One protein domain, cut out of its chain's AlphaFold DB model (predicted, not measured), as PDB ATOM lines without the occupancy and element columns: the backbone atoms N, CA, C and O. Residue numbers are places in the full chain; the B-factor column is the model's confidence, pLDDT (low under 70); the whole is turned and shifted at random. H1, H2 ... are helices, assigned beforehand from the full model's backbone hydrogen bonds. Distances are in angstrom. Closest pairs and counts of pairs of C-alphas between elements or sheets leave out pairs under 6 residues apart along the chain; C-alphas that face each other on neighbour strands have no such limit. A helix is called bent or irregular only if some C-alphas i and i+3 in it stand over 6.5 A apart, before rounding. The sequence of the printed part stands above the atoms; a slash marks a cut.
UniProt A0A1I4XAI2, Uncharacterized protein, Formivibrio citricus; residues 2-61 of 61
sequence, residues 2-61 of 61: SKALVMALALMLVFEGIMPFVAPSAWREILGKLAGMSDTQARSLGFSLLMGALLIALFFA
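Overview. This is residues 2 to 61 of the 61 residues of an uncharacterized protein of Formivibrio citricus (UniProt A0A1I4XAI2). Picture an open U: the two long helices H3 and H1 are its arms, and the shorter helix H2 is the base that joins them at one end. The space between the arms is empty, and H1 makes a corner with H2 at about perpendicular. The printed part has 60 residues with three named helices, in the order H1, H2, H3, and no named strand; the class is all helix. The whole is loose, with a radius of gyration of the C-alphas of 14.9 A and spans of 37 by 28 by 18 A.

Arrangement. Begin with the longest helix, H3, residues 39 to 60, which touches no helix. Before it comes H2, residues 24 to 35, close but not clearly touching H3; their closest C-alphas, of Leu 34 and Ala 42, are 7.3 A apart. These two run opposite ways at a steep tilt of 68 degrees, only just short of about perpendicular. Before H2 in the chain comes H1, residues 2 to 22, which only just touches H2, with 3 pairs of C-alphas within 8 A, and only at the corner. There residues 19 to 20 of H1 meet residues 27 to 28 of H2; the closest C-alphas, of Pro 20 and Trp 27, are 5.8 A apart, and the lines are about perpendicular at 77 degrees. H1 and H3 are apart. In H2 and H3 every O i to N i+4 pair is within hydrogen-bond range; in H1, 15 of 17 are.

Along the chain. Find C-alpha 39 at (-9.534, 20.047, -29.720); from there H3 runs 31.5 A to C-alpha 60 at (11.498, 37.524, -45.375). H2 measures 16.1 A. Find C-alpha 2 at (19.433, 40.630, -23.916), where H1 begins its 30.5 A; it is neither bent nor irregular, but only just: C-alphas 16 and 19 are 6.5 A apart.

Size, cuts and confidence. The two C-alphas farthest apart, of Lys 3 and Ser 38, are 39.2 A from each other. Residues 2 to 17 and 46 to 61 stand free, as do 21 to 26. Both links are tight, and the printed part has no cut. The mean pLDDT of the printed part is 93.1, and no printed residue is under 70.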
ATOM      1  N   SER A   2      20.483  40.445 -24.947       82.19
ATOM      2  CA  SER A   2      19.433  40.630 -23.916       82.19
ATOM      3  C   SER A   2      18.460  41.799 -24.162       82.19
ATOM      4  O   SER A   2      17.256  41.628 -24.010       82.19
ATOM      5  N   LYS A   3      18.945  42.971 -24.600       89.62
ATOM      6  CA  LYS A   3      18.091  44.156 -24.851       89.62
ATOM      7  C   LYS A   3      17.051  43.943 -25.960       89.62
ATOM      8  O   LYS A   3      15.920  44.389 -25.817       89.62
ATOM      9  N   ALA A   4      17.427  43.254 -27.040       91.25
ATOM     10  CA  ALA A   4      16.520  42.968 -28.153       91.25
ATOM     11  C   ALA A   4      15.398  42.013 -27.726       91.25
ATOM     12  O   ALA A   4      14.249  42.219 -28.094       91.25
ATOM     13  N   LEU A   5      15.717  41.022 -26.888       92.06
ATOM     14  CA  LEU A   5      14.732  40.080 -26.361       92.06
ATOM     15  C   LEU A   5      13.738  40.766 -25.412       92.06
ATOM     16  O   LEU A   5      12.536  40.559 -25.534       92.06
ATOM     17  N   VAL A   6      14.222  41.650 -24.531       94.44
ATOM     18  CA  VAL A   6      13.355  42.478 -23.670       94.44
ATOM     19  C   VAL A   6      12.456  43.393 -24.503       94.44
ATOM     20  O   VAL A   6      11.274  43.529 -24.204       94.44
ATOM     21  N   MET A   7      12.982  43.987 -25.576       95.25
ATOM     22  CA  MET A   7      12.198  44.835 -26.475       95.25
ATOM     23  C   MET A   7      11.144  44.041 -27.257       95.25
ATOM     24  O   MET A   7      10.004  44.483 -27.354       95.25
ATOM     25  N   ALA A   8      11.489  42.855 -27.765       93.81
ATOM     26  CA  ALA A   8      10.546  41.972 -28.445       93.81
ATOM     27  C   ALA A   8       9.412  41.522 -27.508       93.81
ATOM     28  O   ALA A   8       8.249  41.553 -27.901       93.81
ATOM     29  N   LEU A   9       9.732  41.184 -26.252       94.56
ATOM     30  CA  LEU A   9       8.730  40.869 -25.229       94.56
ATOM     31  C   LEU A   9       7.843  42.073 -24.898       94.56
ATOM     32  O   LEU A   9       6.629  41.921 -24.796       94.56
ATOM     33  N   ALA A  10       8.416  43.274 -24.773       94.94
ATOM     34  CA  ALA A  10       7.635  44.486 -24.541       94.94
ATOM     35  C   ALA A  10       6.639  44.738 -25.684       94.94
ATOM     36  O   ALA A  10       5.470  45.013 -25.428       94.94
ATOM     37  N   LEU A  11       7.073  44.581 -26.940       95.62
ATOM     38  CA  LEU A  11       6.198  44.721 -28.106       95.62
ATOM     39  C   LEU A  11       5.118  43.636 -28.152       95.62
ATOM     40  O   LEU A  11       3.959  43.962 -28.388       95.62
ATOM     41  N   MET A  12       5.461  42.374 -27.875       94.56
ATOM     42  CA  MET A  12       4.486  41.281 -27.777       94.56
ATOM     43  C   MET A  12       3.384  41.603 -26.754       94.56
ATOM     44  O   MET A  12       2.205  41.446 -27.061       94.56
ATOM     45  N   LEU A  13       3.755  42.099 -25.566       94.62
ATOM     46  CA  LEU A  13       2.799  42.481 -24.522       94.62
ATOM     47  C   LEU A  13       1.919  43.664 -24.937       94.62
ATOM     48  O   LEU A  13       0.729  43.669 -24.635       94.62
ATOM     49  N   VAL A  14       2.485  44.655 -25.634       95.50
ATOM     50  CA  VAL A  14       1.703  45.768 -26.188       95.50
ATOM     51  C   VAL A  14       0.675  45.238 -27.182       95.50
ATOM     52  O   VAL A  14      -0.501  45.559 -27.042       95.50
ATOM     53  N   PHE A  15       1.080  44.397 -28.139       93.88
ATOM     54  CA  PHE A  15       0.155  43.839 -29.127       93.88
ATOM     55  C   PHE A  15      -0.959  43.010 -28.486       93.88
ATOM     56  O   PHE A  15      -2.117  43.191 -28.862       93.88
ATOM     57  N   GLU A  16      -0.648  42.190 -27.478       92.56
ATOM     58  CA  GLU A  16      -1.690  41.439 -26.771       92.56
ATOM     59  C   GLU A  16      -2.593  42.300 -25.886       92.56
ATOM     60  O   GLU A  16      -3.750  41.965 -25.650       92.56
ATOM     61  N   GLY A  17      -2.101  43.443 -25.409       92.31
ATOM     62  CA  GLY A  17      -2.895  44.378 -24.619       92.31
ATOM     63  C   GLY A  17      -3.875  45.215 -25.445       92.31
ATOM     64  O   GLY A  17      -4.886  45.664 -24.906       92.31
ATOM     65  N   ILE A  18      -3.615  45.427 -26.741       95.75
ATOM     66  CA  ILE A  18      -4.421  46.330 -27.584       95.75
ATOM     67  C   ILE A  18      -5.866  45.842 -27.707       95.75
ATOM     68  O   ILE A  18      -6.790  46.612 -27.453       95.75
ATOM     69  N   MET A  19      -6.082  44.576 -28.071       92.56
ATOM     70  CA  MET A  19      -7.427  44.019 -28.279       92.56
ATOM     71  C   MET A  19      -8.313  44.069 -27.019       92.56
ATOM     72  O   MET A  19      -9.416  44.622 -27.106       92.56
ATOM     73  N   PRO A  20      -7.875  43.575 -25.841       92.56
ATOM     74  CA  PRO A  20      -8.664  43.675 -24.617       92.56
ATOM     75  C   PRO A  20      -8.861  45.119 -24.137       92.56
ATOM     76  O   PRO A  20      -9.860  45.388 -23.471       92.56
ATOM     77  N   PHE A  21      -7.949  46.045 -24.458       94.50
ATOM     78  CA  PHE A  21      -8.061  47.451 -24.062       94.50
ATOM     79  C   PHE A  21      -9.019  48.251 -24.956       94.50
ATOM     80  O   PHE A  21      -9.866  48.982 -24.452       94.50
ATOM     81  N   VAL A  22      -8.906  48.109 -26.281       96.19
ATOM     82  CA  VAL A  22      -9.690  48.883 -27.259       96.19
ATOM     83  C   VAL A  22     -11.115  48.346 -27.394       96.19
ATOM     84  O   VAL A  22     -12.061  49.129 -27.454       96.19
ATOM     85  N   ALA A  23     -11.286  47.022 -27.450       94.62
ATOM     86  CA  ALA A  23     -12.577  46.390 -27.719       94.62
ATOM     87  C   ALA A  23     -12.821  45.170 -26.807       94.62
ATOM     88  O   ALA A  23     -12.885  44.030 -27.282       94.62
ATOM     89  N   PRO A  24     -13.008  45.379 -25.490       92.25
ATOM     90  CA  PRO A  24     -13.122  44.292 -24.514       92.25
ATOM     91  C   PRO A  24     -14.313  43.352 -24.761       92.25
ATOM     92  O   PRO A  24     -14.225  42.160 -24.465       92.25
ATOM     93  N   SER A  25     -15.429  43.855 -25.295       94.31
ATOM     94  CA  SER A  25     -16.613  43.042 -25.611       94.31
ATOM     95  C   SER A  25     -16.362  42.101 -26.791       94.31
ATOM     96  O   SER A  25     -16.587  40.899 -26.665       94.31
ATOM     97  N   ALA A  26     -15.832  42.629 -27.898       93.12
ATOM     98  CA  ALA A  26     -15.467  41.838 -29.071       93.12
ATOM     99  C   ALA A  26     -14.384  40.804 -28.729       93.12
ATOM    100  O   ALA A  26     -14.482  39.645 -29.124       93.12
ATOM    101  N   TRP A  27     -13.391  41.195 -27.926       94.31
ATOM    102  CA  TRP A  27     -12.351  40.284 -27.455       94.31
ATOM    103  C   TRP A  27     -12.924  39.113 -26.645       94.31
ATOM    104  O   TRP A  27     -12.595  37.956 -26.906       94.31
ATOM    105  N   ARG A  28     -13.845  39.385 -25.710       92.81
ATOM    106  CA  ARG A  28     -14.543  38.340 -24.941       92.81
ATOM    107  C   ARG A  28     -15.361  37.401 -25.822       92.81
ATOM    108  O   ARG A  28     -15.380  36.203 -25.561       92.81
ATOM    109  N   GLU A  29     -16.020  37.920 -26.854       95.12
ATOM    110  CA  GLU A  29     -16.772  37.097 -27.803       95.12
ATOM    111  C   GLU A  29     -15.844  36.150 -28.582       95.12
ATOM    112  O   GLU A  29     -16.137  34.959 -28.701       95.12
ATOM    113  N   ILE A  30     -14.704  36.652 -29.066       91.75
ATOM    114  CA  ILE A  30     -13.694  35.850 -29.772       91.75
ATOM    115  C   ILE A  30     -13.146  34.753 -28.857       91.75
ATOM    116  O   ILE A  30     -13.120  33.586 -29.249       91.75
ATOM    117  N   LEU A  31     -12.765  35.099 -27.623       91.56
ATOM    118  CA  LEU A  31     -12.292  34.121 -26.643       91.56
ATOM    119  C   LEU A  31     -13.362  33.078 -26.305       91.56
ATOM    120  O   LEU A  31     -13.044  31.898 -26.202       91.56
ATOM    121  N   GLY A  32     -14.628  33.482 -26.181       94.25
ATOM    122  CA  GLY A  32     -15.743  32.560 -25.965       94.25
ATOM    123  C   GLY A  32     -15.923  31.577 -27.124       94.25
ATOM    124  O   GLY A  32     -16.126  30.386 -26.894       94.25
ATOM    125  N   LYS A  33     -15.780  32.046 -28.369       91.75
ATOM    126  CA  LYS A  33     -15.799  31.182 -29.559       91.75
ATOM    127  C   LYS A  33     -14.629  30.201 -29.552       91.75
ATOM    128  O   LYS A  33     -14.856  29.017 -29.765       91.75
ATOM    129  N   LEU A  34     -13.415  30.673 -29.259       90.69
ATOM    130  CA  LEU A  34     -12.213  29.835 -29.172       90.69
ATOM    131  C   LEU A  34     -12.331  28.769 -28.073       90.69
ATOM    132  O   LEU A  34     -11.988  27.616 -28.307       90.69
ATOM    133  N   ALA A  35     -12.861  29.131 -26.903       91.19
ATOM    134  CA  ALA A  35     -13.062  28.207 -25.787       91.19
ATOM    135  C   ALA A  35     -14.107  27.115 -26.082       91.19
ATOM    136  O   ALA A  35     -14.066  26.051 -25.474       91.19
ATOM    137  N   GLY A  36     -15.039  27.373 -27.004       93.06
ATOM    138  CA  GLY A  36     -16.031  26.400 -27.462       93.06
ATOM    139  C   GLY A  36     -15.573  25.514 -28.628       93.06
ATOM    140  O   GLY A  36     -16.326  24.628 -29.030       93.06
ATOM    141  N   MET A  37     -14.386  25.746 -29.202       93.62
ATOM    142  CA  MET A  37     -13.866  24.927 -30.302       93.62
ATOM    143  C   MET A  37     -13.463  23.540 -29.803       93.62
ATOM    144  O   MET A  37     -12.932  23.387 -28.706       93.62
ATOM    145  N   SER A  38     -13.672  22.516 -30.633       91.88
ATOM    146  CA  SER A  38     -13.160  21.180 -30.324       91.88
ATOM    147  C   SER A  38     -11.633  21.140 -30.426       91.88
ATOM    148  O   SER A  38     -11.028  21.899 -31.191       91.88
ATOM    149  N   ASP A  39     -10.997  20.204 -29.721       91.31
ATOM    150  CA  ASP A  39      -9.534  20.047 -29.720       91.31
ATOM    151  C   ASP A  39      -8.938  19.953 -31.133       91.31
ATOM    152  O   ASP A  39      -7.857  20.476 -31.404       91.31
ATOM    153  N   THR A  40      -9.646  19.312 -32.067       92.06
ATOM    154  CA  THR A  40      -9.219  19.201 -33.468       92.06
ATOM    155  C   THR A  40      -9.224  20.555 -34.180       92.06
ATOM    156  O   THR A  40      -8.292  20.851 -34.925       92.06
ATOM    157  N   GLN A  41     -10.245  21.383 -33.942       92.81
ATOM    158  CA  GLN A  41     -10.366  22.712 -34.545       92.81
ATOM    159  C   GLN A  41      -9.344  23.693 -33.960       92.81
ATOM    160  O   GLN A  41      -8.727  24.457 -34.698       92.81
ATOM    161  N   ALA A  42      -9.115  23.644 -32.646       92.19
ATOM    162  CA  ALA A  42      -8.085  24.456 -32.007       92.19
ATOM    163  C   ALA A  42      -6.681  24.085 -32.521       92.19
ATOM    164  O   ALA A  42      -5.871  24.962 -32.829       92.19
ATOM    165  N   ARG A  43      -6.403  22.783 -32.694       92.75
ATOM    166  CA  ARG A  43      -5.137  22.300 -33.269       92.75
ATOM    167  C   ARG A  43      -4.945  22.721 -34.721       92.75
ATOM    168  O   ARG A  43      -3.834  23.103 -35.077       92.75
ATOM    169  N   SER A  44      -5.983  22.670 -35.557       93.44
ATOM    170  CA  SER A  44      -5.866  23.084 -36.961       93.44
ATOM    171  C   SER A  44      -5.667  24.594 -37.100       93.44
ATOM    172  O   SER A  44      -4.824  25.022 -37.889       93.44
ATOM    173  N   LEU A  45      -6.357  25.397 -36.281       94.00
ATOM    174  CA  LEU A  45      -6.127  26.839 -36.185       94.00
ATOM    175  C   LEU A  45      -4.670  27.124 -35.792       94.00
ATOM    176  O   LEU A  45      -3.970  27.834 -36.512       94.00
ATOM    177  N   GLY A  46      -4.183  26.507 -34.711       92.31
ATOM    178  CA  GLY A  46      -2.794  26.650 -34.273       92.31
ATOM    179  C   GLY A  46      -1.788  26.224 -35.345       92.31
ATOM    180  O   GLY A  46      -0.829  26.942 -35.611       92.31
ATOM    181  N   PHE A  47      -2.035  25.105 -36.029       95.69
ATOM    182  CA  PHE A  47      -1.184  24.636 -37.124       95.69
ATOM    183  C   PHE A  47      -1.128  25.635 -38.287       95.69
ATOM    184  O   PHE A  47      -0.046  25.910 -38.804       95.69
ATOM    185  N   SER A  48      -2.267  26.223 -38.668       94.81
ATOM    186  CA  SER A  48      -2.314  27.239 -39.727       94.81
ATOM    187  C   SER A  48      -1.504  28.490 -39.371       94.81
ATOM    188  O   SER A  48      -0.772  29.002 -40.216       94.81
ATOM    189  N   LEU A  49      -1.554  28.928 -38.107       94.75
ATOM    190  CA  LEU A  49      -0.776  30.065 -37.613       94.75
ATOM    191  C   LEU A  49       0.725  29.760 -37.613       94.75
ATOM    192  O   LEU A  49       1.518  30.588 -38.057       94.75
ATOM    193  N   LEU A  50       1.115  28.561 -37.170       95.94
ATOM    194  CA  LEU A  50       2.511  28.114 -37.186       95.94
ATOM    195  C   LEU A  50       3.066  28.027 -38.614       95.94
ATOM    196  O   LEU A  50       4.181  28.481 -38.859       95.94
ATOM    197  N   MET A  51       2.294  27.492 -39.565       97.25
ATOM    198  CA  MET A  51       2.700  27.461 -40.974       97.25
ATOM    199  C   MET A  51       2.757  28.849 -41.597       97.25
ATOM    200  O   MET A  51       3.714  29.142 -42.306       97.25
ATOM    201  N   GLY A  52       1.799  29.728 -41.300       95.81
ATOM    202  CA  GLY A  52       1.854  31.122 -41.738       95.81
ATOM    203  C   GLY A  52       3.118  31.827 -41.239       95.81
ATOM    204  O   GLY A  52       3.832  32.440 -42.028       95.81
ATOM    205  N   ALA A  53       3.445  31.672 -39.954       93.69
ATOM    206  CA  ALA A  53       4.663  32.227 -39.371       93.69
ATOM    207  C   ALA A  53       5.936  31.649 -40.013       93.69
ATOM    208  O   ALA A  53       6.857  32.402 -40.325       93.69
ATOM    209  N   LEU A  54       5.976  30.334 -40.256       95.88
ATOM    210  CA  LEU A  54       7.098  29.678 -40.931       95.88
ATOM    211  C   LEU A  54       7.286  30.208 -42.358       95.88
ATOM    212  O   LEU A  54       8.408  30.500 -42.753       95.88
ATOM    213  N   LEU A  55       6.202  30.364 -43.120       96.44
ATOM    214  CA  LEU A  55       6.253  30.898 -44.482       96.44
ATOM    215  C   LEU A  55       6.751  32.345 -44.510       96.44
ATOM    216  O   LEU A  55       7.589  32.679 -45.342       96.44
ATOM    217  N   ILE A  56       6.279  33.186 -43.585       95.00
ATOM    218  CA  ILE A  56       6.771  34.563 -43.440       95.00
ATOM    219  C   ILE A  56       8.268  34.546 -43.122       95.00
ATOM    220  O   ILE A  56       9.031  35.257 -43.767       95.00
ATOM    221  N   ALA A  57       8.704  33.710 -42.180       93.94
ATOM    222  CA  ALA A  57      10.116  33.598 -41.844       93.94
ATOM    223  C   ALA A  57      10.958  33.151 -43.049       93.94
ATOM    224  O   ALA A  57      11.992  33.743 -43.299       93.94
ATOM    225  N   LEU A  58      10.511  32.165 -43.831       95.00
ATOM    226  CA  LEU A  58      11.255  31.679 -44.999       95.00
ATOM    227  C   LEU A  58      11.297  32.667 -46.172       95.00
ATOM    228  O   LEU A  58      12.213  32.593 -46.982       95.00
ATOM    229  N   PHE A  59      10.294  33.538 -46.309       94.31
ATOM    230  CA  PHE A  59      10.230  34.500 -47.412       94.31
ATOM    231  C   PHE A  59      10.927  35.832 -47.093       94.31
ATOM    232  O   PHE A  59      11.403  36.503 -48.006       94.31
ATOM    233  N   PHE A  60      10.957  36.233 -45.817       87.94
ATOM    234  CA  PHE A  60      11.498  37.524 -45.375       87.94
ATOM    235  C   PHE A  60      12.827  37.433 -44.603       87.94
ATOM    236  O   PHE A  60      13.399  38.486 -44.310       87.94
ATOM    237  N   ALA A  61      13.304  36.233 -44.252       70.69
ATOM    238  CA  ALA A  61      14.654  36.006 -43.719       70.69
ATOM    239  C   ALA A  61      15.625  35.599 -44.832       70.69
ATOM    240  O   ALA A  61      16.810  35.984 -44.716       70.69
TER     241      ALA A  61